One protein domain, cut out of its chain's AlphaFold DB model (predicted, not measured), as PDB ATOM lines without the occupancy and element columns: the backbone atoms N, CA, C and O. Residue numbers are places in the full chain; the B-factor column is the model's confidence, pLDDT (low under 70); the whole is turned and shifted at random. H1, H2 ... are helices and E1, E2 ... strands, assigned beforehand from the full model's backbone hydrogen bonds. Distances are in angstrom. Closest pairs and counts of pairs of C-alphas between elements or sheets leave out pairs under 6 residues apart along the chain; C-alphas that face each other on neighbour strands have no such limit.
ATOM      1  N   THR A   2     150.622 161.463 148.687       42.41
ATOM      2  CA  THR A   2     150.578 161.394 147.207       42.41
ATOM      3  C   THR A   2     150.242 160.015 146.607       42.41
ATOM      4  O   THR A   2     149.530 159.924 145.612       42.41
ATOM      5  N   ASP A   3     150.678 158.925 147.244       45.94
ATOM      6  CA  ASP A   3     150.519 157.547 146.734       45.94
ATOM      7  C   ASP A   3     149.057 157.032 146.763       45.94
ATOM      8  O   ASP A   3     148.661 156.141 146.010       45.94
ATOM      9  N   THR A   4     148.215 157.614 147.623       49.50
ATOM     10  CA  THR A   4     146.787 157.265 147.702       49.50
ATOM     11  C   THR A   4     145.982 158.018 146.645       49.50
ATOM     12  O   THR A   4     145.120 157.425 146.002       49.50
ATOM     13  N   THR A   5     146.295 159.297 146.423       52.72
ATOM     14  CA  THR A   5     145.601 160.166 145.464       52.72
ATOM     15  C   THR A   5     145.852 159.731 144.022       52.72
ATOM     16  O   THR A   5     144.902 159.570 143.260       52.72
ATOM     17  N   SER A   6     147.104 159.393 143.686       55.81
ATOM     18  CA  SER A   6     147.472 158.843 142.373       55.81
ATOM     19  C   SER A   6     146.784 157.497 142.087       55.81
ATOM     20  O   SER A   6     146.293 157.261 140.985       55.81
ATOM     21  N   ARG A   7     146.631 156.627 143.098       55.78
ATOM     22  CA  ARG A   7     145.916 155.346 142.949       55.78
ATOM     23  C   ARG A   7     144.405 155.529 142.753       55.78
ATOM     24  O   ARG A   7     143.795 154.746 142.028       55.78
ATOM     25  N   VAL A   8     143.802 156.535 143.390       56.75
ATOM     26  CA  VAL A   8     142.380 156.876 143.206       56.75
ATOM     27  C   VAL A   8     142.145 157.489 141.828       56.75
ATOM     28  O   VAL A   8     141.195 157.081 141.164       56.75
ATOM     29  N   LEU A   9     143.025 158.384 141.362       62.03
ATOM     30  CA  LEU A   9     142.960 158.938 140.007       62.03
ATOM     31  C   LEU A   9     143.119 157.849 138.940       62.03
ATOM     32  O   LEU A   9     142.263 157.741 138.069       62.03
ATOM     33  N   ALA A  10     144.103 156.957 139.072       65.00
ATOM     34  CA  ALA A  10     144.277 155.829 138.154       65.00
ATOM     35  C   ALA A  10     143.011 154.951 138.063       65.00
ATOM     36  O   ALA A  10     142.519 154.662 136.974       65.00
ATOM     37  N   GLN A  11     142.396 154.617 139.204       62.81
ATOM     38  CA  GLN A  11     141.125 153.878 139.231       62.81
ATOM     39  C   GLN A  11     139.942 154.670 138.656       62.81
ATOM     40  O   GLN A  11     138.947 154.080 138.229       62.81
ATOM     41  N   LEU A  12     139.995 156.000 138.691       64.31
ATOM     42  CA  LEU A  12     138.978 156.873 138.115       64.31
ATOM     43  C   LEU A  12     139.064 156.909 136.586       64.31
ATOM     44  O   LEU A  12     138.033 156.940 135.917       64.31
ATOM     45  N   LEU A  13     140.286 156.892 136.056       67.75
ATOM     46  CA  LEU A  13     140.594 156.998 134.632       67.75
ATOM     47  C   LEU A  13     140.431 155.672 133.875       67.75
ATOM     48  O   LEU A  13     140.157 155.693 132.676       67.75
ATOM     49  N   ASP A  14     140.515 154.537 134.572       75.69
ATOM     50  CA  ASP A  14     140.358 153.193 133.994       75.69
ATOM     51  C   ASP A  14     138.915 152.854 133.547       75.69
ATOM     52  O   ASP A  14     138.692 151.852 132.862       75.69
ATOM     53  N   ASP A  15     137.916 153.670 133.906       77.88
ATOM     54  CA  ASP A  15     136.502 153.454 133.567       77.88
ATOM     55  C   ASP A  15     135.949 154.598 132.684       77.88
ATOM     56  O   ASP A  15     135.729 155.716 133.168       77.88
ATOM     57  N   PRO A  16     135.637 154.337 131.398       76.38
ATOM     58  CA  PRO A  16     135.076 155.337 130.489       76.38
ATOM     59  C   PRO A  16     133.791 156.011 130.996       76.38
ATOM     60  O   PRO A  16     133.522 157.163 130.644       76.38
ATOM     61  N   ALA A  17     132.985 155.333 131.823       74.44
ATOM     62  CA  ALA A  17     131.773 155.916 132.398       74.44
ATOM     63  C   ALA A  17     132.095 156.987 133.458       74.44
ATOM     64  O   ALA A  17     131.372 157.982 133.590       74.44
ATOM     65  N   ARG A  18     133.209 156.833 134.182       76.00
ATOM     66  CA  ARG A  18     133.680 157.813 135.174       76.00
ATOM     67  C   ARG A  18     134.240 159.056 134.504       76.00
ATOM     68  O   ARG A  18     133.911 160.154 134.937       76.00
ATOM     69  N   VAL A  19     134.961 158.903 133.393       81.12
ATOM     70  CA  VAL A  19     135.420 160.034 132.566       81.12
ATOM     71  C   VAL A  19     134.239 160.863 132.053       81.12
ATOM     72  O   VAL A  19     134.265 162.093 132.124       81.12
ATOM     73  N   GLN A  20     133.172 160.212 131.576       81.12
ATOM     74  CA  GLN A  20     131.960 160.925 131.157       81.12
ATOM     75  C   GLN A  20     131.280 161.644 132.322       81.12
ATOM     76  O   GLN A  20     130.843 162.781 132.164       81.12
ATOM     77  N   THR A  21     131.240 161.018 133.498       82.19
ATOM     78  CA  THR A  21     130.701 161.646 134.709       82.19
ATOM     79  C   THR A  21     131.500 162.894 135.083       82.19
ATOM     80  O   THR A  21     130.910 163.940 135.329       82.19
ATOM     81  N   LEU A  22     132.834 162.809 135.059       84.50
ATOM     82  CA  LEU A  22     133.747 163.921 135.332       84.50
ATOM     83  C   LEU A  22     133.510 165.100 134.382       84.50
ATOM     84  O   LEU A  22     133.387 166.241 134.818       84.50
ATOM     85  N   ARG A  23     133.367 164.825 133.083       86.50
ATOM     86  CA  ARG A  23     133.063 165.846 132.066       86.50
ATOM     87  C   ARG A  23     131.663 166.440 132.192       86.50
ATOM     88  O   ARG A  23     131.455 167.577 131.789       86.50
ATOM     89  N   ALA A  24     130.718 165.682 132.742       84.69
ATOM     90  CA  ALA A  24     129.365 166.148 133.016       84.69
ATOM     91  C   ALA A  24     129.254 166.944 134.329       84.69
ATOM     92  O   ALA A  24     128.187 167.493 134.612       84.69
ATOM     93  N   LEU A  25     130.319 167.020 135.143       83.88
ATOM     94  CA  LEU A  25     130.296 167.823 136.363       83.88
ATOM     95  C   LEU A  25     130.137 169.312 136.030       83.88
ATOM     96  O   LEU A  25     130.876 169.835 135.193       83.88
ATOM     97  N   PRO A  26     129.237 170.029 136.729       84.25
ATOM     98  CA  PRO A  26     129.168 171.480 136.639       84.25
ATOM     99  C   PRO A  26     130.539 172.122 136.921       84.25
ATOM    100  O   PRO A  26     131.214 171.673 137.855       84.25
ATOM    101  N   PRO A  27     130.934 173.185 136.193       85.19
ATOM    102  CA  PRO A  27     132.244 173.817 136.354       85.19
ATOM    103  C   PRO A  27     132.633 174.165 137.804       85.19
ATOM    104  O   PRO A  27     133.742 173.806 138.189       85.19
ATOM    105  N   PRO A  28     131.739 174.708 138.662       77.75
ATOM    106  CA  PRO A  28     132.090 175.001 140.059       77.75
ATOM    107  C   PRO A  28     132.469 173.759 140.877       77.75
ATOM    108  O   PRO A  28     133.361 173.797 141.715       77.75
ATOM    109  N   ARG A  29     131.815 172.618 140.614       79.31
ATOM    110  CA  ARG A  29     132.117 171.355 141.308       79.31
ATOM    111  C   ARG A  29     133.440 170.758 140.852       79.31
ATOM    112  O   ARG A  29     134.131 170.137 141.650       79.31
ATOM    113  N   PHE A  30     133.770 170.930 139.575       86.06
ATOM    114  CA  PHE A  30     135.069 170.529 139.052       86.06
ATOM    115  C   PHE A  30     136.191 171.401 139.639       86.06
ATOM    116  O   PHE A  30     137.189 170.858 140.097       86.06
ATOM    117  N   GLY A  31     135.992 172.724 139.700       84.00
ATOM    118  CA  GLY A  31     136.926 173.661 140.338       84.00
ATOM    119  C   GLY A  31     137.236 173.288 141.784       84.00
ATOM    120  O   GLY A  31     138.397 173.149 142.159       84.00
ATOM    121  N   ALA A  32     136.198 172.974 142.559       78.81
ATOM    122  CA  ALA A  32     136.366 172.577 143.949       78.81
ATOM    123  C   ALA A  32     137.135 171.254 144.126       78.81
ATOM    124  O   ALA A  32     137.964 171.139 145.024       78.81
ATOM    125  N   LEU A  33     136.933 170.280 143.227       82.88
ATOM    126  CA  LEU A  33     137.731 169.051 143.204       82.88
ATOM    127  C   LEU A  33     139.217 169.344 142.943       82.88
ATOM    128  O   LEU A  33     140.075 168.757 143.596       82.88
ATOM    129  N   VAL A  34     139.516 170.245 142.002       85.62
ATOM    130  CA  VAL A  34     140.896 170.663 141.709       85.62
ATOM    131  C   VAL A  34     141.510 171.398 142.898       85.62
ATOM    132  O   VAL A  34     142.664 171.150 143.224       85.62
ATOM    133  N   ARG A  35     140.748 172.250 143.590       83.25
ATOM    134  CA  ARG A  35     141.224 172.966 144.781       83.25
ATOM    135  C   ARG A  35     141.638 172.019 145.906       83.25
ATOM    136  O   ARG A  35     142.700 172.210 146.485       83.25
ATOM    137  N   GLU A  36     140.824 171.006 146.201       78.44
ATOM    138  CA  GLU A  36     141.154 170.002 147.226       78.44
ATOM    139  C   GLU A  36     142.374 169.161 146.848       78.44
ATOM    140  O   GLU A  36     143.140 168.735 147.711       78.44
ATOM    141  N   LEU A  37     142.538 168.895 145.552       82.25
ATOM    142  CA  LEU A  37     143.671 168.142 145.037       82.25
ATOM    143  C   LEU A  37     144.963 168.973 145.024       82.25
ATOM    144  O   LEU A  37     146.037 168.409 145.197       82.25
ATOM    145  N   GLY A  38     144.849 170.289 144.847       84.31
ATOM    146  CA  GLY A  38     145.955 171.155 144.448       84.31
ATOM    147  C   GLY A  38     146.108 171.171 142.926       84.31
ATOM    148  O   GLY A  38     145.879 170.167 142.246       84.31
ATOM    149  N   LEU A  39     146.479 172.327 142.371       87.69
ATOM    150  CA  LEU A  39     146.627 172.491 140.922       87.69
ATOM    151  C   LEU A  39     147.765 171.615 140.379       87.69
ATOM    152  O   LEU A  39     147.641 171.045 139.297       87.69
ATOM    153  N   GLU A  40     148.833 171.480 141.162       88.75
ATOM    154  CA  GLU A  40     150.039 170.701 140.891       88.75
ATOM    155  C   GLU A  40     149.722 169.229 140.598       88.75
ATOM    156  O   GLU A  40     150.290 168.632 139.686       88.75
ATOM    157  N   ASP A  41     148.780 168.662 141.352       84.06
ATOM    158  CA  ASP A  41     148.403 167.250 141.277       84.06
ATOM    159  C   ASP A  41     147.188 167.016 140.350       84.06
ATOM    160  O   ASP A  41     146.770 165.876 140.127       84.06
ATOM    161  N   ALA A  42     146.613 168.076 139.768       87.12
ATOM    162  CA  ALA A  42     145.385 168.019 138.973       87.12
ATOM    163  C   ALA A  42     145.592 167.815 137.460       87.12
ATOM    164  O   ALA A  42     144.615 167.854 136.706       87.12
ATOM    165  N   GLY A  43     146.819 167.570 136.986       85.75
ATOM    166  CA  GLY A  43     147.139 167.491 135.550       85.75
ATOM    167  C   GLY A  43     146.271 166.514 134.754       85.75
ATOM    168  O   GLY A  43     145.708 166.873 133.716       85.75
ATOM    169  N   GLU A  44     146.059 165.304 135.271       84.38
ATOM    170  CA  GLU A  44     145.210 164.298 134.618       84.38
ATOM    171  C   GLU A  44     143.725 164.714 134.575       84.38
ATOM    172  O   GLU A  44     143.027 164.448 133.591       84.38
ATOM    173  N   LEU A  45     143.235 165.429 135.597       87.19
ATOM    174  CA  LEU A  45     141.878 165.989 135.593       87.19
ATOM    175  C   LEU A  45     141.756 167.111 134.557       87.19
ATOM    176  O   LEU A  45     140.804 167.130 133.773       87.19
ATOM    177  N   MET A  46     142.735 168.016 134.507       87.69
ATOM    178  CA  MET A  46     142.775 169.136 133.560       87.69
ATOM    179  C   MET A  46     142.866 168.661 132.103       87.69
ATOM    180  O   MET A  46     142.259 169.255 131.201       87.69
ATOM    181  N   ALA A  47     143.536 167.533 131.860       86.81
ATOM    182  CA  ALA A  47     143.566 166.888 130.554       86.81
ATOM    183  C   ALA A  47     142.176 166.423 130.087       86.81
ATOM    184  O   ALA A  47     141.849 166.515 128.898       86.81
ATOM    185  N   LEU A  48     141.328 165.971 131.015       88.06
ATOM    186  CA  LEU A  48     139.973 165.502 130.722       88.06
ATOM    187  C   LEU A  48     138.901 166.587 130.749       88.06
ATOM    188  O   LEU A  48     137.826 166.354 130.179       88.06
ATOM    189  N   ALA A  49     139.188 167.722 131.387       90.44
ATOM    190  CA  ALA A  49     138.265 168.828 131.585       90.44
ATOM    191  C   ALA A  49     137.628 169.314 130.273       90.44
ATOM    192  O   ALA A  49     138.206 169.250 129.186       90.44
ATOM    193  N   THR A  50     136.407 169.820 130.360       91.50
ATOM    194  CA  THR A  50     135.817 170.636 129.289       91.50
ATOM    195  C   THR A  50     136.398 172.049 129.327       91.50
ATOM    196  O   THR A  50     136.891 172.481 130.367       91.50
ATOM    197  N   SER A  51     136.296 172.810 128.235       91.00
ATOM    198  CA  SER A  51     136.783 174.200 128.191       91.00
ATOM    199  C   SER A  51     136.139 175.070 129.276       91.00
ATOM    200  O   SER A  51     136.824 175.828 129.951       91.00
ATOM    201  N   SER A  52     134.838 174.887 129.536       90.00
ATOM    202  CA  SER A  52     134.138 175.575 130.630       90.00
ATOM    203  C   SER A  52     134.653 175.194 132.019       90.00
ATOM    204  O   SER A  52     134.702 176.043 132.901       90.00
ATOM    205  N   GLN A  53     135.034 173.929 132.230       91.81
ATOM    206  CA  GLN A  53     135.625 173.481 133.496       91.81
ATOM    207  C   GLN A  53     137.038 174.043 133.673       91.81
ATOM    208  O   GLN A  53     137.364 174.517 134.754       91.81
ATOM    209  N   THR A  54     137.850 174.043 132.610       92.31
ATOM    210  CA  THR A  54     139.180 174.660 132.619       92.31
ATOM    211  C   THR A  54     139.088 176.142 132.962       92.31
ATOM    212  O   THR A  54     139.761 176.574 133.887       92.31
ATOM    213  N   LEU A  55     138.219 176.905 132.290       92.12
ATOM    214  CA  LEU A  55     138.055 178.330 132.585       92.12
ATOM    215  C   LEU A  55     137.591 178.580 134.020       92.12
ATOM    216  O   LEU A  55     138.144 179.454 134.671       92.12
ATOM    217  N   ALA A  56     136.660 177.781 134.548       88.81
ATOM    218  CA  ALA A  56     136.231 177.924 135.938       88.81
ATOM    219  C   ALA A  56     137.375 177.690 136.941       88.81
ATOM    220  O   ALA A  56     137.490 178.431 137.912       88.81
ATOM    221  N   VAL A  57     138.247 176.704 136.690       90.81
ATOM    222  CA  VAL A  57     139.453 176.483 137.508       90.81
ATOM    223  C   VAL A  57     140.386 177.690 137.429       90.81
ATOM    224  O   VAL A  57     140.892 178.130 138.454       90.81
ATOM    225  N   LEU A  58     140.609 178.244 136.235       92.00
ATOM    226  CA  LEU A  58     141.491 179.402 136.059       92.00
ATOM    227  C   LEU A  58     140.936 180.672 136.709       92.00
ATOM    228  O   LEU A  58     141.682 181.407 137.353       92.00
ATOM    229  N   ASP A  59     139.628 180.900 136.585       90.12
ATOM    230  CA  ASP A  59     138.922 182.014 137.219       90.12
ATOM    231  C   ASP A  59     139.046 181.949 138.754       90.12
ATOM    232  O   ASP A  59     139.077 182.983 139.422       90.12
ATOM    233  N   GLU A  60     139.149 180.755 139.335       85.44
ATOM    234  CA  GLU A  60     139.339 180.574 140.775       85.44
ATOM    235  C   GLU A  60     140.815 180.648 141.192       85.44
ATOM    236  O   GLU A  60     141.135 181.264 142.202       85.44
ATOM    237  N   GLN A  61     141.715 180.021 140.433       87.38
ATOM    238  CA  GLN A  61     143.075 179.760 140.898       87.38
ATOM    239  C   GLN A  61     144.091 180.823 140.498       87.38
ATOM    240  O   GLN A  61     145.074 180.957 141.212       87.38
ATOM    241  N   LEU A  62     143.914 181.548 139.390       91.31
ATOM    242  CA  LEU A  62     144.954 182.458 138.884       91.31
ATOM    243  C   LEU A  62     144.936 183.858 139.505       91.31
ATOM    244  O   LEU A  62     145.799 184.669 139.185       91.31
ATOM    245  N   TRP A  63     143.954 184.160 140.350       90.12
ATOM    246  CA  TRP A  63     143.675 185.518 140.805       90.12
ATOM    247  C   TRP A  63     143.853 185.621 142.312       90.12
ATOM    248  O   TRP A  63     143.430 184.735 143.054       90.12
ATOM    249  N   THR A  64     144.465 186.711 142.761       85.50
ATOM    250  CA  THR A  64     144.685 186.985 144.184       85.50
ATOM    251  C   THR A  64     144.224 188.387 144.543       85.50
ATOM    252  O   THR A  64     144.258 189.296 143.713       85.50
ATOM    253  N   ASP A  65     143.805 188.588 145.791       77.56
ATOM    254  CA  ASP A  65     143.587 189.934 146.310       77.56
ATOM    255  C   ASP A  65     144.938 190.660 146.399       77.56
ATOM    256  O   ASP A  65     145.788 190.337 147.233       77.56
ATOM    257  N   GLY A  66     145.147 191.649 145.528       64.12
ATOM    258  CA  GLY A  66     146.376 192.434 145.521       64.12
ATOM    259  C   GLY A  66     146.538 193.215 146.827       64.12
ATOM    260  O   GLY A  66     145.599 193.860 147.304       64.12
ATOM    261  N   ALA A  67     147.739 193.203 147.409       56.00
ATOM    262  CA  ALA A  67     148.034 193.950 148.630       56.00
ATOM    263  C   ALA A  67     147.829 195.462 148.406       56.00
ATOM    264  O   ALA A  67     148.667 196.139 147.817       56.00
ATOM    265  N   GLY A  68     146.700 195.994 148.884       59.16
ATOM    266  CA  GLY A  68     146.342 197.410 148.745       59.16
ATOM    267  C   GLY A  68     145.591 197.777 147.460       59.16
ATOM    268  O   GLY A  68     145.211 198.939 147.318       59.16
ATOM    269  N   SER A  69     145.323 196.816 146.568       67.69
ATOM    270  CA  SER A  69     144.443 197.013 145.411       67.69
ATOM    271  C   SER A  69     142.992 196.669 145.781       67.69
ATOM    272  O   SER A  69     142.746 195.660 146.450       67.69
ATOM    273  N   PRO A  70     141.998 197.479 145.369       66.44
ATOM    274  CA  PRO A  70     140.597 197.079 145.486       66.44
ATOM    275  C   PRO A  70     140.269 195.879 144.582       66.44
ATOM    276  O   PRO A  70     139.373 195.101 144.915       66.44
ATOM    277  N   GLU A  71     141.010 195.716 143.487       78.88
ATOM    278  CA  GLU A  71     140.807 194.693 142.462       78.88
ATOM    279  C   GLU A  71     141.772 193.515 142.623       78.88
ATOM    280  O   GLU A  71     142.904 193.673 143.093       78.88
ATOM    281  N   GLU A  72     141.297 192.332 142.235       85.81
ATOM    282  CA  GLU A  72     142.109 191.117 142.164       85.81
ATOM    283  C   GLU A  72     143.129 191.231 141.026       85.81
ATOM    284  O   GLU A  72     142.826 191.769 139.965       85.81
ATOM    285  N   GLN A  73     144.330 190.702 141.241       88.38
ATOM    286  CA  GLN A  73     145.412 190.712 140.261       88.38
ATOM    287  C   GLN A  73     145.722 189.292 139.805       88.38
ATOM    288  O   GLN A  73     145.637 188.338 140.588       88.38
ATOM    289  N   LEU A  74     146.084 189.160 138.530       91.31
ATOM    290  CA  LEU A  74     146.547 187.900 137.969       91.31
ATOM    291  C   LEU A  74     147.913 187.560 138.576       91.31
ATOM    292  O   LEU A  74     148.828 188.376 138.530       91.31
ATOM    293  N   GLU A  75     148.065 186.359 139.133       91.31
ATOM    294  CA  GLU A  75     149.322 185.889 139.716       91.31
ATOM    295  C   GLU A  75     150.162 185.174 138.640       91.31
ATOM    296  O   GLU A  75     149.814 184.057 138.231       91.31
ATOM    297  N   PRO A  76     151.278 185.772 138.165       90.62
ATOM    298  CA  PRO A  76     152.055 185.191 137.074       90.62
ATOM    299  C   PRO A  76     152.580 183.798 137.421       90.62
ATOM    300  O   PRO A  76     152.545 182.898 136.583       90.62
ATOM    301  N   GLU A  77     153.047 183.592 138.652       91.00
ATOM    302  CA  GLU A  77     153.590 182.320 139.131       91.00
ATOM    303  C   GLU A  77     152.573 181.182 139.011       91.00
ATOM    304  O   GLU A  77     152.916 180.090 138.553       91.00
ATOM    305  N   ARG A  78     151.304 181.442 139.349       92.19
ATOM    306  CA  ARG A  78     150.230 180.453 139.201       92.19
ATOM    307  C   ARG A  78     149.886 180.180 137.746       92.19
ATOM    308  O   ARG A  78     149.593 179.037 137.401       92.19
ATOM    309  N   PHE A  79     149.958 181.196 136.886       94.56
ATOM    310  CA  PHE A  79     149.798 181.003 135.447       94.56
ATOM    311  C   PHE A  79     150.893 180.087 134.885       94.56
ATOM    312  O   PHE A  79     150.588 179.131 134.172       94.56
ATOM    313  N   ALA A  80     152.156 180.302 135.263       94.75
ATOM    314  CA  ALA A  80     153.261 179.440 134.844       94.75
ATOM    315  C   ALA A  80     153.143 178.011 135.398       94.75
ATOM    316  O   ALA A  80     153.402 177.052 134.671       94.75
ATOM    317  N   LEU A  81     152.706 177.854 136.652       94.00
ATOM    318  CA  LEU A  81     152.427 176.540 137.231       94.00
ATOM    319  C   LEU A  81     151.338 175.798 136.446       94.00
ATOM    320  O   LEU A  81     151.480 174.617 136.145       94.00
ATOM    321  N   TRP A  82     150.262 176.489 136.073       94.69
ATOM    322  CA  TRP A  82     149.213 175.899 135.250       94.69
ATOM    323  C   TRP A  82     149.741 175.413 133.890       94.69
ATOM    324  O   TRP A  82     149.364 174.327 133.441       94.69
ATOM    325  N   LEU A  83     150.634 176.175 133.246       95.56
ATOM    326  CA  LEU A  83     151.282 175.745 132.002       95.56
ATOM    327  C   LEU A  83     152.108 174.473 132.200       95.56
ATOM    328  O   LEU A  83     152.019 173.565 131.372       95.56
ATOM    329  N   ASP A  84     152.864 174.386 133.294       95.12
ATOM    330  CA  ASP A  84     153.657 173.199 133.630       95.12
ATOM    331  C   ASP A  84     152.761 171.963 133.790       95.12
ATOM    332  O   ASP A  84     152.981 170.927 133.160       95.12
ATOM    333  N   VAL A  85     151.663 172.112 134.533       93.38
ATOM    334  CA  VAL A  85     150.654 171.062 134.731       93.38
ATOM    335  C   VAL A  85     150.038 170.605 133.402       93.38
ATOM    336  O   VAL A  85     149.828 169.408 133.196       93.38
ATOM    337  N   LEU A  86     149.768 171.519 132.464       93.06
ATOM    338  CA  LEU A  86     149.279 171.140 131.135       93.06
ATOM    339  C   LEU A  86     150.327 170.394 130.306       93.06
ATOM    340  O   LEU A  86     149.989 169.413 129.640       93.06
ATOM    341  N   LEU A  87     151.583 170.841 130.350       94.88
ATOM    342  CA  LEU A  87     152.689 170.244 129.599       94.88
ATOM    343  C   LEU A  87     152.987 168.809 130.033       94.88
ATOM    344  O   LEU A  87     153.375 167.998 129.192       94.88
ATOM    345  N   GLN A  88     152.711 168.446 131.286       92.31
ATOM    346  CA  GLN A  88     152.756 167.048 131.734       92.31
ATOM    347  C   GLN A  88     151.781 166.146 130.951       92.31
ATOM    348  O   GLN A  88     152.059 164.966 130.743       92.31
ATOM    349  N   GLY A  89     150.665 166.700 130.461       87.06
ATOM    350  CA  GLY A  89     149.724 166.023 129.560       87.06
ATOM    351  C   GLY A  89     150.110 166.074 128.072       87.06
ATOM    352  O   GLY A  89     149.418 165.480 127.239       87.06
ATOM    353  N   GLY A  90     151.213 166.746 127.736       92.25
ATOM    354  CA  GLY A  90     151.827 166.810 126.412       92.25
ATOM    355  C   GLY A  90     151.447 168.036 125.574       92.25
ATOM    356  O   GLY A  90     150.343 168.572 125.652       92.25
ATOM    357  N   ASP A  91     152.358 168.426 124.680       95.31
ATOM    358  CA  ASP A  91     152.287 169.647 123.864       95.31
ATOM    359  C   ASP A  91     150.957 169.853 123.128       95.31
ATOM    360  O   ASP A  91     150.425 170.960 123.088       95.31
ATOM    361  N   GLY A  92     150.399 168.791 122.538       93.25
ATOM    362  CA  GLY A  92     149.152 168.887 121.775       93.25
ATOM    363  C   GLY A  92     147.943 169.229 122.650       93.25
ATOM    364  O   GLY A  92     147.043 169.947 122.208       93.25
ATOM    365  N   LEU A  93     147.922 168.746 123.898       91.06
ATOM    366  CA  LEU A  93     146.908 169.134 124.875       91.06
ATOM    367  C   LEU A  93     147.100 170.599 125.268       91.06
ATOM    368  O   LEU A  93     146.124 171.351 125.238       91.06
ATOM    369  N   THR A  94     148.332 170.993 125.598       95.56
ATOM    370  CA  THR A  94     148.672 172.367 125.984       95.56
ATOM    371  C   THR A  94     148.251 173.359 124.909       95.56
ATOM    372  O   THR A  94     147.465 174.259 125.188       95.56
ATOM    373  N   ALA A  95     148.666 173.144 123.659       96.12
ATOM    374  CA  ALA A  95     148.321 174.015 122.537       96.12
ATOM    375  C   ALA A  95     146.803 174.159 122.361       96.12
ATOM    376  O   ALA A  95     146.287 175.270 122.253       96.12
ATOM    377  N   ARG A  96     146.059 173.044 122.416       93.69
ATOM    378  CA  ARG A  96     144.593 173.077 122.331       93.69
ATOM    379  C   ARG A  96     143.974 173.891 123.469       93.69
ATOM    380  O   ARG A  96     143.049 174.653 123.222       93.69
ATOM    381  N   ARG A  97     144.469 173.750 124.701       93.44
ATOM    382  CA  ARG A  97     143.957 174.516 125.849       93.44
ATOM    383  C   ARG A  97     144.244 176.002 125.726       93.44
ATOM    384  O   ARG A  97     143.356 176.793 126.011       93.44
ATOM    385  N   LEU A  98     145.427 176.375 125.253       95.69
ATOM    386  CA  LEU A  98     145.778 177.775 125.011       95.69
ATOM    387  C   LEU A  98     144.884 178.420 123.945       95.69
ATOM    388  O   LEU A  98     144.512 179.581 124.083       95.69
ATOM    389  N   LEU A  99     144.482 177.662 122.920       95.56
ATOM    390  CA  LEU A  99     143.535 178.129 121.901       95.56
ATOM    391  C   LEU A  99     142.112 178.331 122.434       95.56
ATOM    392  O   LEU A  99     141.361 179.131 121.881       95.56
ATOM    393  N   GLU A 100     141.737 177.621 123.497       93.00
ATOM    394  CA  GLU A 100     140.433 177.755 124.155       93.00
ATOM    395  C   GLU A 100     140.387 178.932 125.148       93.00
ATOM    396  O   GLU A 100     139.303 179.287 125.617       93.00
ATOM    397  N   LEU A 101     141.534 179.542 125.481       94.56
ATOM    398  CA  LEU A 101     141.583 180.661 126.417       94.56
ATOM    399  C   LEU A 101     141.142 181.990 125.784       94.56
ATOM    400  O   LEU A 101     141.487 182.271 124.627       94.56
ATOM    401  N   PRO A 102     140.482 182.866 126.570       95.25
ATOM    402  CA  PRO A 102     140.362 184.277 126.243       95.25
ATOM    403  C   PRO A 102     141.732 184.874 125.927       95.25
ATOM    404  O   PRO A 102     142.715 184.632 126.630       95.25
ATOM    405  N   GLU A 103     141.795 185.660 124.856       95.69
ATOM    406  CA  GLU A 103     143.056 186.217 124.365       95.69
ATOM    407  C   GLU A 103     143.693 187.167 125.385       95.69
ATOM    408  O   GLU A 103     144.891 187.064 125.637       95.69
ATOM    409  N   ALA A 104     142.883 187.999 126.050       96.00
ATOM    410  CA  ALA A 104     143.341 188.903 127.101       96.00
ATOM    411  C   ALA A 104     144.018 188.155 128.262       96.00
ATOM    412  O   ALA A 104     145.083 188.567 128.711       96.00
ATOM    413  N   LEU A 105     143.468 187.012 128.697       96.25
ATOM    414  CA  LEU A 105     144.069 186.197 129.760       96.25
ATOM    415  C   LEU A 105     145.430 185.625 129.341       96.25
ATOM    416  O   LEU A 105     146.372 185.633 130.132       96.25
ATOM    417  N   LEU A 106     145.541 185.141 128.100       96.56
ATOM    418  CA  LEU A 106     146.798 184.613 127.572       96.56
ATOM    419  C   LEU A 106     147.862 185.714 127.463       96.56
ATOM    420  O   LEU A 106     148.993 185.510 127.901       96.56
ATOM    421  N   ILE A 107     147.499 186.886 126.932       97.25
ATOM    422  CA  ILE A 107     148.408 188.034 126.824       97.25
ATOM    423  C   ILE A 107     148.830 188.515 128.217       97.25
ATOM    424  O   ILE A 107     150.024 188.693 128.443       97.25
ATOM    425  N   ALA A 108     147.892 188.683 129.155       95.19
ATOM    426  CA  ALA A 108     148.184 189.100 130.529       95.19
ATOM    427  C   ALA A 108     149.146 188.126 131.226       95.19
ATOM    428  O   ALA A 108     150.175 188.542 131.761       95.19
ATOM    429  N   GLY A 109     148.868 186.819 131.148       94.50
ATOM    430  CA  GLY A 109     149.716 185.785 131.742       94.50
ATOM    431  C   GLY A 109     151.137 185.786 131.175       94.50
ATOM    432  O   GLY A 109     152.108 185.725 131.931       94.50
ATOM    433  N   LEU A 110     151.278 185.928 129.853       95.38
ATOM    434  CA  LEU A 110     152.585 186.002 129.195       95.38
ATOM    435  C   LEU A 110     153.321 187.309 129.497       95.38
ATOM    436  O   LEU A 110     154.520 187.275 129.765       95.38
ATOM    437  N   CYS A 111     152.623 188.447 129.528       93.69
ATOM    438  CA  CYS A 111     153.207 189.726 129.932       93.69
ATOM    439  C   CYS A 111     153.695 189.689 131.382       93.69
ATOM    440  O   CYS A 111     154.698 190.323 131.693       93.69
ATOM    441  N   GLY A 112     153.051 188.930 132.271       91.12
ATOM    442  CA  GLY A 112     153.543 188.711 133.633       91.12
ATOM    443  C   GLY A 112     154.879 187.954 133.690       91.12
ATOM    444  O   GLY A 112     155.652 188.146 134.629       91.12
ATOM    445  N   GLY A 161     159.196 179.714 136.109       88.19
ATOM    446  CA  GLY A 161     158.171 179.621 135.064       88.19
ATOM    447  C   GLY A 161     158.670 179.813 133.630       88.19
ATOM    448  O   GLY A 161     157.865 179.685 132.708       88.19
ATOM    449  N   TRP A 162     159.971 180.046 133.419       94.38
ATOM    450  CA  TRP A 162     160.556 180.191 132.079       94.38
ATOM    451  C   TRP A 162     160.321 178.961 131.190       94.38
ATOM    452  O   TRP A 162     159.707 179.089 130.130       94.38
ATOM    453  N   ASP A 163     160.749 177.773 131.636       95.50
ATOM    454  CA  ASP A 163     160.668 176.557 130.814       95.50
ATOM    455  C   ASP A 163     159.218 176.202 130.432       95.50
ATOM    456  O   ASP A 163     158.964 175.999 129.240       95.50
ATOM    457  N   PRO A 164     158.236 176.197 131.365       96.06
ATOM    458  CA  PRO A 164     156.838 175.965 131.008       96.06
ATOM    459  C   PRO A 164     156.278 177.013 130.044       96.06
ATOM    460  O   PRO A 164     155.561 176.669 129.108       96.06
ATOM    461  N   THR A 165     156.625 178.288 130.232       96.69
ATOM    462  CA  THR A 165     156.133 179.377 129.378       96.69
ATOM    463  C   THR A 165     156.633 179.228 127.942       96.69
ATOM    464  O   THR A 165     155.845 179.272 126.996       96.69
ATOM    465  N   VAL A 166     157.932 178.984 127.768       96.12
ATOM    466  CA  VAL A 166     158.538 178.771 126.449       96.12
ATOM    467  C   VAL A 166     158.001 177.509 125.782       96.12
ATOM    468  O   VAL A 166     157.613 177.547 124.615       96.12
ATOM    469  N   ALA A 167     157.947 176.389 126.506       97.25
ATOM    470  CA  ALA A 167     157.456 175.131 125.953       97.25
ATOM    471  C   ALA A 167     155.990 175.244 125.502       97.25
ATOM    472  O   ALA A 167     155.633 174.754 124.429       97.25
ATOM    473  N   ALA A 168     155.161 175.948 126.276       97.25
ATOM    474  CA  ALA A 168     153.775 176.243 125.935       97.25
ATOM    475  C   ALA A 168     153.649 177.113 124.671       97.25
ATOM    476  O   ALA A 168     152.848 176.786 123.793       97.25
ATOM    477  N   LEU A 169     154.466 178.165 124.533       97.38
ATOM    478  CA  LEU A 169     154.499 179.004 123.328       97.38
ATOM    479  C   LEU A 169     154.928 178.216 122.086       97.38
ATOM    480  O   LEU A 169     154.264 178.288 121.057       97.38
ATOM    481  N   LEU A 170     155.979 177.399 122.190       97.69
ATOM    482  CA  LEU A 170     156.428 176.535 121.094       97.69
ATOM    483  C   LEU A 170     155.392 175.460 120.738       97.69
ATOM    484  O   LEU A 170     155.314 175.014 119.593       97.69
ATOM    485  N   ALA A 171     154.616 174.981 121.713       97.62
ATOM    486  CA  ALA A 171     153.498 174.079 121.463       97.62
ATOM    487  C   ALA A 171     152.359 174.785 120.717       97.62
ATOM    488  O   ALA A 171     151.839 174.224 119.751       97.62
ATOM    489  N   LEU A 172     152.006 176.007 121.128       97.38
ATOM    490  CA  LEU A 172     150.991 176.820 120.464       97.38
ATOM    491  C   LEU A 172     151.394 177.161 119.025       97.38
ATOM    492  O   LEU A 172     150.611 176.913 118.117       97.38
ATOM    493  N   ASP A 173     152.625 177.627 118.811       97.06
ATOM    494  CA  ASP A 173     153.159 178.008 117.497       97.06
ATOM    495  C   ASP A 173     153.100 176.873 116.468       97.06
ATOM    496  O   ASP A 173     152.701 177.066 115.321       97.06
ATOM    497  N   ARG A 174     153.391 175.642 116.905       96.88
ATOM    498  CA  ARG A 174     153.285 174.448 116.053       96.88
ATOM    499  C   ARG A 174     151.863 174.158 115.571       96.88
ATOM    500  O   ARG A 174     151.711 173.470 114.561       96.88
ATOM    501  N   VAL A 175     150.842 174.591 116.308       97.00
ATOM    502  CA  VAL A 175     149.429 174.319 115.999       97.00
ATOM    503  C   VAL A 175     148.765 175.514 115.319       97.00
ATOM    504  O   VAL A 175     148.016 175.319 114.364       97.00
ATOM    505  N   ASP A 176     149.034 176.726 115.796       96.81
ATOM    506  CA  ASP A 176     148.463 177.978 115.304       96.81
ATOM    507  C   ASP A 176     149.488 179.116 115.434       96.81
ATOM    508  O   ASP A 176     149.490 179.903 116.385       96.81
ATOM    509  N   HIS A 177     150.370 179.184 114.441       96.25
ATOM    510  CA  HIS A 177     151.389 180.221 114.321       96.25
ATOM    511  C   HIS A 177     150.791 181.638 114.296       96.25
ATOM    512  O   HIS A 177     151.325 182.550 114.921       96.25
ATOM    513  N   GLU A 178     149.634 181.840 113.650       96.31
ATOM    514  CA  GLU A 178     149.000 183.162 113.586       96.31
ATOM    515  C   GLU A 178     148.521 183.637 114.965       96.31
ATOM    516  O   GLU A 178     148.636 184.823 115.285       96.31
ATOM    517  N   ARG A 179     147.975 182.735 115.795       95.62
ATOM    518  CA  ARG A 179     147.621 183.043 117.189       95.62
ATOM    519  C   ARG A 179     148.863 183.438 117.983       95.62
ATOM    520  O   ARG A 179     148.809 184.452 118.677       95.62
ATOM    521  N   THR A 180     149.954 182.681 117.868       96.94
ATOM    522  CA  THR A 180     151.217 182.991 118.554       96.94
ATOM    523  C   THR A 180     151.757 184.354 118.136       96.94
ATOM    524  O   THR A 180     152.015 185.184 119.004       96.94
ATOM    525  N   ALA A 181     151.845 184.629 116.832       95.69
ATOM    526  CA  ALA A 181     152.345 185.898 116.308       95.69
ATOM    527  C   ALA A 181     151.515 187.098 116.795       95.69
ATOM    528  O   ALA A 181     152.074 188.110 117.217       95.69
ATOM    529  N   ARG A 182     150.175 186.986 116.815       96.31
ATOM    530  CA  ARG A 182     149.306 188.046 117.362       96.31
ATOM    531  C   ARG A 182     149.569 188.297 118.845       96.31
ATOM    532  O   ARG A 182     149.734 189.447 119.245       96.31
ATOM    533  N   VAL A 183     149.636 187.233 119.642       96.56
ATOM    534  CA  VAL A 183     149.878 187.327 121.087       96.56
ATOM    535  C   VAL A 183     151.253 187.936 121.373       96.56
ATOM    536  O   VAL A 183     151.340 188.867 122.173       96.56
ATOM    537  N   LEU A 184     152.308 187.485 120.686       96.56
ATOM    538  CA  LEU A 184     153.654 188.050 120.820       96.56
ATOM    539  C   LEU A 184     153.709 189.514 120.375       96.56
ATOM    540  O   LEU A 184     154.307 190.328 121.075       96.56
ATOM    541  N   GLY A 185     153.025 189.879 119.289       95.56
ATOM    542  CA  GLY A 185     152.905 191.268 118.844       95.56
ATOM    543  C   GLY A 185     152.247 192.174 119.893       95.56
ATOM    544  O   GLY A 185     152.732 193.277 120.149       95.56
ATOM    545  N   CYS A 186     151.194 191.698 120.565       95.62
ATOM    546  CA  CYS A 186     150.578 192.412 121.686       95.62
ATOM    547  C   CYS A 186     151.530 192.536 122.885       95.62
ATOM    548  O   CYS A 186     151.700 193.634 123.417       95.62
ATOM    549  N   CYS A 187     152.193 191.448 123.290       95.19
ATOM    550  CA  CYS A 187     153.186 191.473 124.369       95.19
ATOM    551  C   CYS A 187     154.361 192.414 124.056       95.19
ATOM    552  O   CYS A 187     154.868 193.093 124.954       95.19
ATOM    553  N   HIS A 188     154.780 192.483 122.791       93.75
ATOM    554  CA  HIS A 188     155.819 193.395 122.329       93.75
ATOM    555  C   HIS A 188     155.383 194.855 122.460       93.75
ATOM    556  O   HIS A 188     156.105 195.649 123.059       93.75
ATOM    557  N   ALA A 189     154.183 195.200 121.982       91.88
ATOM    558  CA  ALA A 189     153.646 196.555 122.105       91.88
ATOM    559  C   ALA A 189     153.548 197.007 123.575       91.88
ATOM    560  O   ALA A 189     153.931 198.127 123.908       91.88
ATOM    561  N   ILE A 190     153.109 196.111 124.466       91.50
ATOM    562  CA  ILE A 190     153.055 196.362 125.915       91.50
ATOM    563  C   ILE A 190     154.463 196.564 126.491       91.50
ATOM    564  O   ILE A 190     154.685 197.495 127.263       91.50
ATOM    565  N   THR A 191     155.420 195.713 126.102       89.50
ATOM    566  CA  THR A 191     156.824 195.827 126.525       89.50
ATOM    567  C   THR A 191     157.416 197.167 126.093       89.50
ATOM    568  O   THR A 191     158.037 197.844 126.906       89.50
ATOM    569  N   LEU A 192     157.193 197.574 124.843       86.81
ATOM    570  CA  LEU A 192     157.709 198.826 124.302       86.81
ATOM    571  C   LEU A 192     157.145 200.034 125.057       86.81
ATOM    572  O   LEU A 192     157.914 200.871 125.518       86.81
ATOM    573  N   GLN A 193     155.830 200.079 125.282       84.44
ATOM    574  CA  GLN A 193     155.207 201.168 126.034       84.44
ATOM    575  C   GLN A 193     155.747 201.271 127.470       84.44
ATOM    576  O   GLN A 193     155.949 202.377 127.969       84.44
ATOM    577  N   ALA A 194     156.006 200.137 128.128       80.69
ATOM    578  CA  ALA A 194     156.601 200.120 129.465       80.69
ATOM    579  C   ALA A 194     158.055 200.628 129.480       80.69
ATOM    580  O   ALA A 194     158.506 201.164 130.489       80.69
ATOM    581  N   LEU A 195     158.794 200.469 128.377       75.81
ATOM    582  CA  LEU A 195     160.159 200.983 128.224       75.81
ATOM    583  C   LEU A 195     160.191 202.468 127.822       75.81
ATOM    584  O   LEU A 195     161.156 203.159 128.141       75.81
ATOM    585  N   GLU A 196     159.162 202.955 127.126       75.00
ATOM    586  CA  GLU A 196     159.088 204.322 126.599       75.00
ATOM    587  C   GLU A 196     158.549 205.365 127.601       75.00
ATOM    588  O   GLU A 196     158.753 206.557 127.371       75.00
ATOM    589  N   GLY A 197     157.884 204.979 128.704       61.34
ATOM    590  CA  GLY A 197     157.134 205.939 129.534       61.34
ATOM    591  C   GLY A 197     157.218 205.805 131.062       61.34
ATOM    592  O   GLY A 197     156.653 204.881 131.631       61.34
ATOM    593  N   ILE A 205     146.330 207.180 133.681       59.38
ATOM    594  CA  ILE A 205     146.048 206.273 132.559       59.38
ATOM    595  C   ILE A 205     146.664 204.925 132.936       59.38
ATOM    596  O   ILE A 205     147.838 204.887 133.298       59.38
ATOM    597  N   LEU A 206     145.866 203.853 132.903       60.41
ATOM    598  CA  LEU A 206     146.378 202.492 133.071       60.41
ATOM    599  C   LEU A 206     147.448 202.236 132.005       60.41
ATOM    600  O   LEU A 206     147.254 202.559 130.830       60.41
ATOM    601  N   SER A 207     148.567 201.639 132.397       81.44
ATOM    602  CA  SER A 207     149.523 201.081 131.445       81.44
ATOM    603  C   SER A 207     148.815 200.080 130.520       81.44
ATOM    604  O   SER A 207     147.768 199.517 130.858       81.44
ATOM    605  N   ALA A 208     149.367 199.822 129.331       84.88
ATOM    606  CA  ALA A 208     148.775 198.810 128.452       84.88
ATOM    607  C   ALA A 208     148.737 197.421 129.104       84.88
ATOM    608  O   ALA A 208     147.808 196.660 128.843       84.88
ATOM    609  N   GLN A 209     149.687 197.114 129.995       85.25
ATOM    610  CA  GLN A 209     149.643 195.883 130.779       85.25
ATOM    611  C   GLN A 209     148.425 195.863 131.715       85.25
ATOM    612  O   GLN A 209     147.647 194.916 131.672       85.25
ATOM    613  N   GLU A 210     148.212 196.925 132.498       87.94
ATOM    614  CA  GLU A 210     147.050 197.038 133.392       87.94
ATOM    615  C   GLU A 210     145.720 197.025 132.625       87.94
ATOM    616  O   GLU A 210     144.739 196.479 133.114       87.94
ATOM    617  N   THR A 211     145.683 197.579 131.409       90.62
ATOM    618  CA  THR A 211     144.486 197.542 130.552       90.62
ATOM    619  C   THR A 211     144.133 196.107 130.155       90.62
ATOM    620  O   THR A 211     142.988 195.695 130.303       90.62
ATOM    621  N   VAL A 212     145.113 195.317 129.706       92.75
ATOM    622  CA  VAL A 212     144.873 193.917 129.316       92.75
ATOM    623  C   VAL A 212     144.548 193.037 130.527       92.75
ATOM    624  O   VAL A 212     143.700 192.150 130.431       92.75
ATOM    625  N   GLU A 213     145.182 193.282 131.675       92.19
ATOM    626  CA  GLU A 213     144.828 192.608 132.930       92.19
ATOM    627  C   GLU A 213     143.396 192.952 133.372       92.19
ATOM    628  O   GLU A 213     142.652 192.049 133.761       92.19
ATOM    629  N   ALA A 214     142.975 194.216 133.247       90.69
ATOM    630  CA  ALA A 214     141.610 194.649 133.538       90.69
ATOM    631  C   ALA A 214     140.581 194.013 132.589       90.69
ATOM    632  O   ALA A 214     139.534 193.564 133.051       90.69
ATOM    633  N   ASP A 215     140.889 193.899 131.293       93.88
ATOM    634  CA  ASP A 215     140.034 193.199 130.325       93.88
ATOM    635  C   ASP A 215     139.893 191.709 130.685       93.88
ATOM    636  O   ASP A 215     138.787 191.165 130.712       93.88
ATOM    637  N   ALA A 216     140.998 191.045 131.044       94.50
ATOM    638  CA  ALA A 216     140.977 189.652 131.489       94.50
ATOM    639  C   ALA A 216     140.175 189.465 132.793       94.50
ATOM    640  O   ALA A 216     139.460 188.466 132.947       94.50
ATOM    641  N   LEU A 217     140.271 190.425 133.721       92.88
ATOM    642  CA  LEU A 217     139.518 190.435 134.971       92.88
ATOM    643  C   LEU A 217     138.023 190.670 134.727       92.88
ATOM    644  O   LEU A 217     137.195 189.997 135.342       92.88
ATOM    645  N   ALA A 218     137.667 191.586 133.827       91.12
ATOM    646  CA  ALA A 218     136.285 191.863 133.447       91.12
ATOM    647  C   ALA A 218     135.628 190.623 132.827       91.12
ATOM    648  O   ALA A 218     134.594 190.167 133.312       91.12
ATOM    649  N   ASP A 219     136.299 189.995 131.858       92.25
ATOM    650  CA  ASP A 219     135.860 188.747 131.230       92.25
ATOM    651  C   ASP A 219     135.616 187.631 132.261       92.25
ATOM    652  O   ASP A 219     134.653 186.860 132.169       92.25
ATOM    653  N   ARG A 220     136.507 187.513 133.253       92.19
ATOM    654  CA  ARG A 220     136.340 186.593 134.384       92.19
ATOM    655  C   ARG A 220     135.116 186.951 135.218       92.19
ATOM    656  O   ARG A 220     134.329 186.064 135.552       92.19
ATOM    657  N   ASN A 221     134.974 188.217 135.594       89.94
ATOM    658  CA  ASN A 221     133.890 188.667 136.456       89.94
ATOM    659  C   ASN A 221     132.531 188.434 135.794       89.94
ATOM    660  O   ASN A 221     131.644 187.922 136.467       89.94
ATOM    661  N   ASP A 222     132.401 188.658 134.486       88.00
ATOM    662  CA  ASP A 222     131.184 188.355 133.725       88.00
ATOM    663  C   ASP A 222     130.844 186.854 133.763       88.00
ATOM    664  O   ASP A 222     129.708 186.454 134.043       88.00
ATOM    665  N   ARG A 223     131.842 185.978 133.561       87.81
ATOM    666  CA  ARG A 223     131.644 184.518 133.669       87.81
ATOM    667  C   ARG A 223     131.236 184.085 135.073       87.81
ATOM    668  O   ARG A 223     130.411 183.178 135.218       87.81
ATOM    669  N   ARG A 224     131.820 184.692 136.107       85.06
ATOM    670  CA  ARG A 224     131.502 184.401 137.510       85.06
ATOM    671  C   ARG A 224     130.137 184.976 137.906       85.06
ATOM    672  O   ARG A 224     129.382 184.293 138.601       85.06
TER     673      ARG A 224
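AT A GLANCE: This is residues 2 to 112, 161 to 197 and 205 to 224 of the 410 residues of an uncharacterized protein of Plesiocystis pacifica SIR-1 (UniProt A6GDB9). This is a body of crossed helices built round H6, with the two long helices H10 and H11 at one end and H8 between them, H5 near the middle, and the shorter helices H1 and H2 making the other end, with H3 and H4 between them and the body. H7 and H9 cross each other beside H6, the small strand hairpin of E1 and E2 sits by H11, and H1 and H2 lie farthest from the middle. The printed part has 168 residues with eleven named helices and two named strands, in the order H1 to H5, E1, E2, H6 to H11; the class is mostly helix, and the sheet E1 - E2 is antiparallel. The whole is compact, with a radius of gyration of the C-alphas of 16.7 A, and spans 56 by 38 by 27 A.

HOW THE PARTS SIT: H1, residues 2 to 13, and H2, residues 16 to 23, only just touch, with 3 pairs of C-alphas within 8 A, and only at the corner by their link, about perpendicular at 73 degrees; the closest C-alphas are those of Leu 12 and Arg 18, 6.1 A apart. H3, residues 27 to 37, touches H5, residues 51 to 61, at a steep tilt of 53 degrees, the same way, closest at the C-alphas of Pro 27 and Gln 53, 4.4 A. H4, residues 43 to 48, touches H6, residues 76 to 88, which touches it with residues 85 to 88 alone; the closest C-alphas are those of Gly 43 and Val 85, 5.1 A apart. E1, residues 63 to 65, and E2, residues 72 to 74, form an antiparallel hairpin at 141 degrees between directions, with N 64 and O 73 at 3.0 A and N 73 and O 64 at 2.8 A, both within hydrogen-bond range. H6 is the hub, touching four helices. With residues 83 to 87 alone it touches H7, residues 91 to 100, closest at the C-alphas of Leu 86 and Thr 94, 5.3 A. With residues 76 to 80 alone it touches H8, residues 103 to 112, closest at Pro 76 and Gly 112, C-alphas 5.1 A apart. H9, residues 162 to 175, touches H6 with its residues 162 to 168 alone, and touches H7 about perpendicular at 79 degrees, closest at the C-alphas of Ala 95 and Leu 172, 4.4 A. H10, residues 177 to 196, forms a helical hairpin with H9, opposite ways at a steep tilt of 43 degrees. H8 touches H10, closest at the C-alphas of Cys 111 and Cys 187, 5.8 A, and H11, residues 208 to 224, closest at those of Leu 105 and Ala 216, 4.9 A. H1 and H10 are apart. Every O i to N i+4 pair is within hydrogen-bond range in H2 to H8, H10 and H11; the counts are 7 of 8 in H1 and 9 of 10 in H9.

IN THESE COORDINATES: H1 begins at C-alpha 2 at (150.578, 161.394, 147.207) and is 16.6 A from first to last C-alpha. H6 is 18.9 A long, H9 20.4 A, H10 28.1 A and H11 24.2 A; H10 begins at C-alpha 177 at (151.389, 180.221, 114.321). H11 ends at C-alpha 224 at (131.502, 184.401, 137.510). E1 is 7.1 A and E2 6.9 A long.

THE WHOLE: The C-alphas of Asp 15 and Gly 197, 56.5 A apart, are the two farthest apart. Residues 113 to 160 are not printed, with 10.3 A between C-alphas 112 and 161, and residues 198 to 204 are not printed, with 11.5 A between C-alphas 197 and 205. Of the links that are printed whole, E1 to E2 is short and the others are tight. The mean pLDDT of the printed part is 86.3, and it is under 70 at residues 2 to 13, 66 to 70, 197, and 205 to 206.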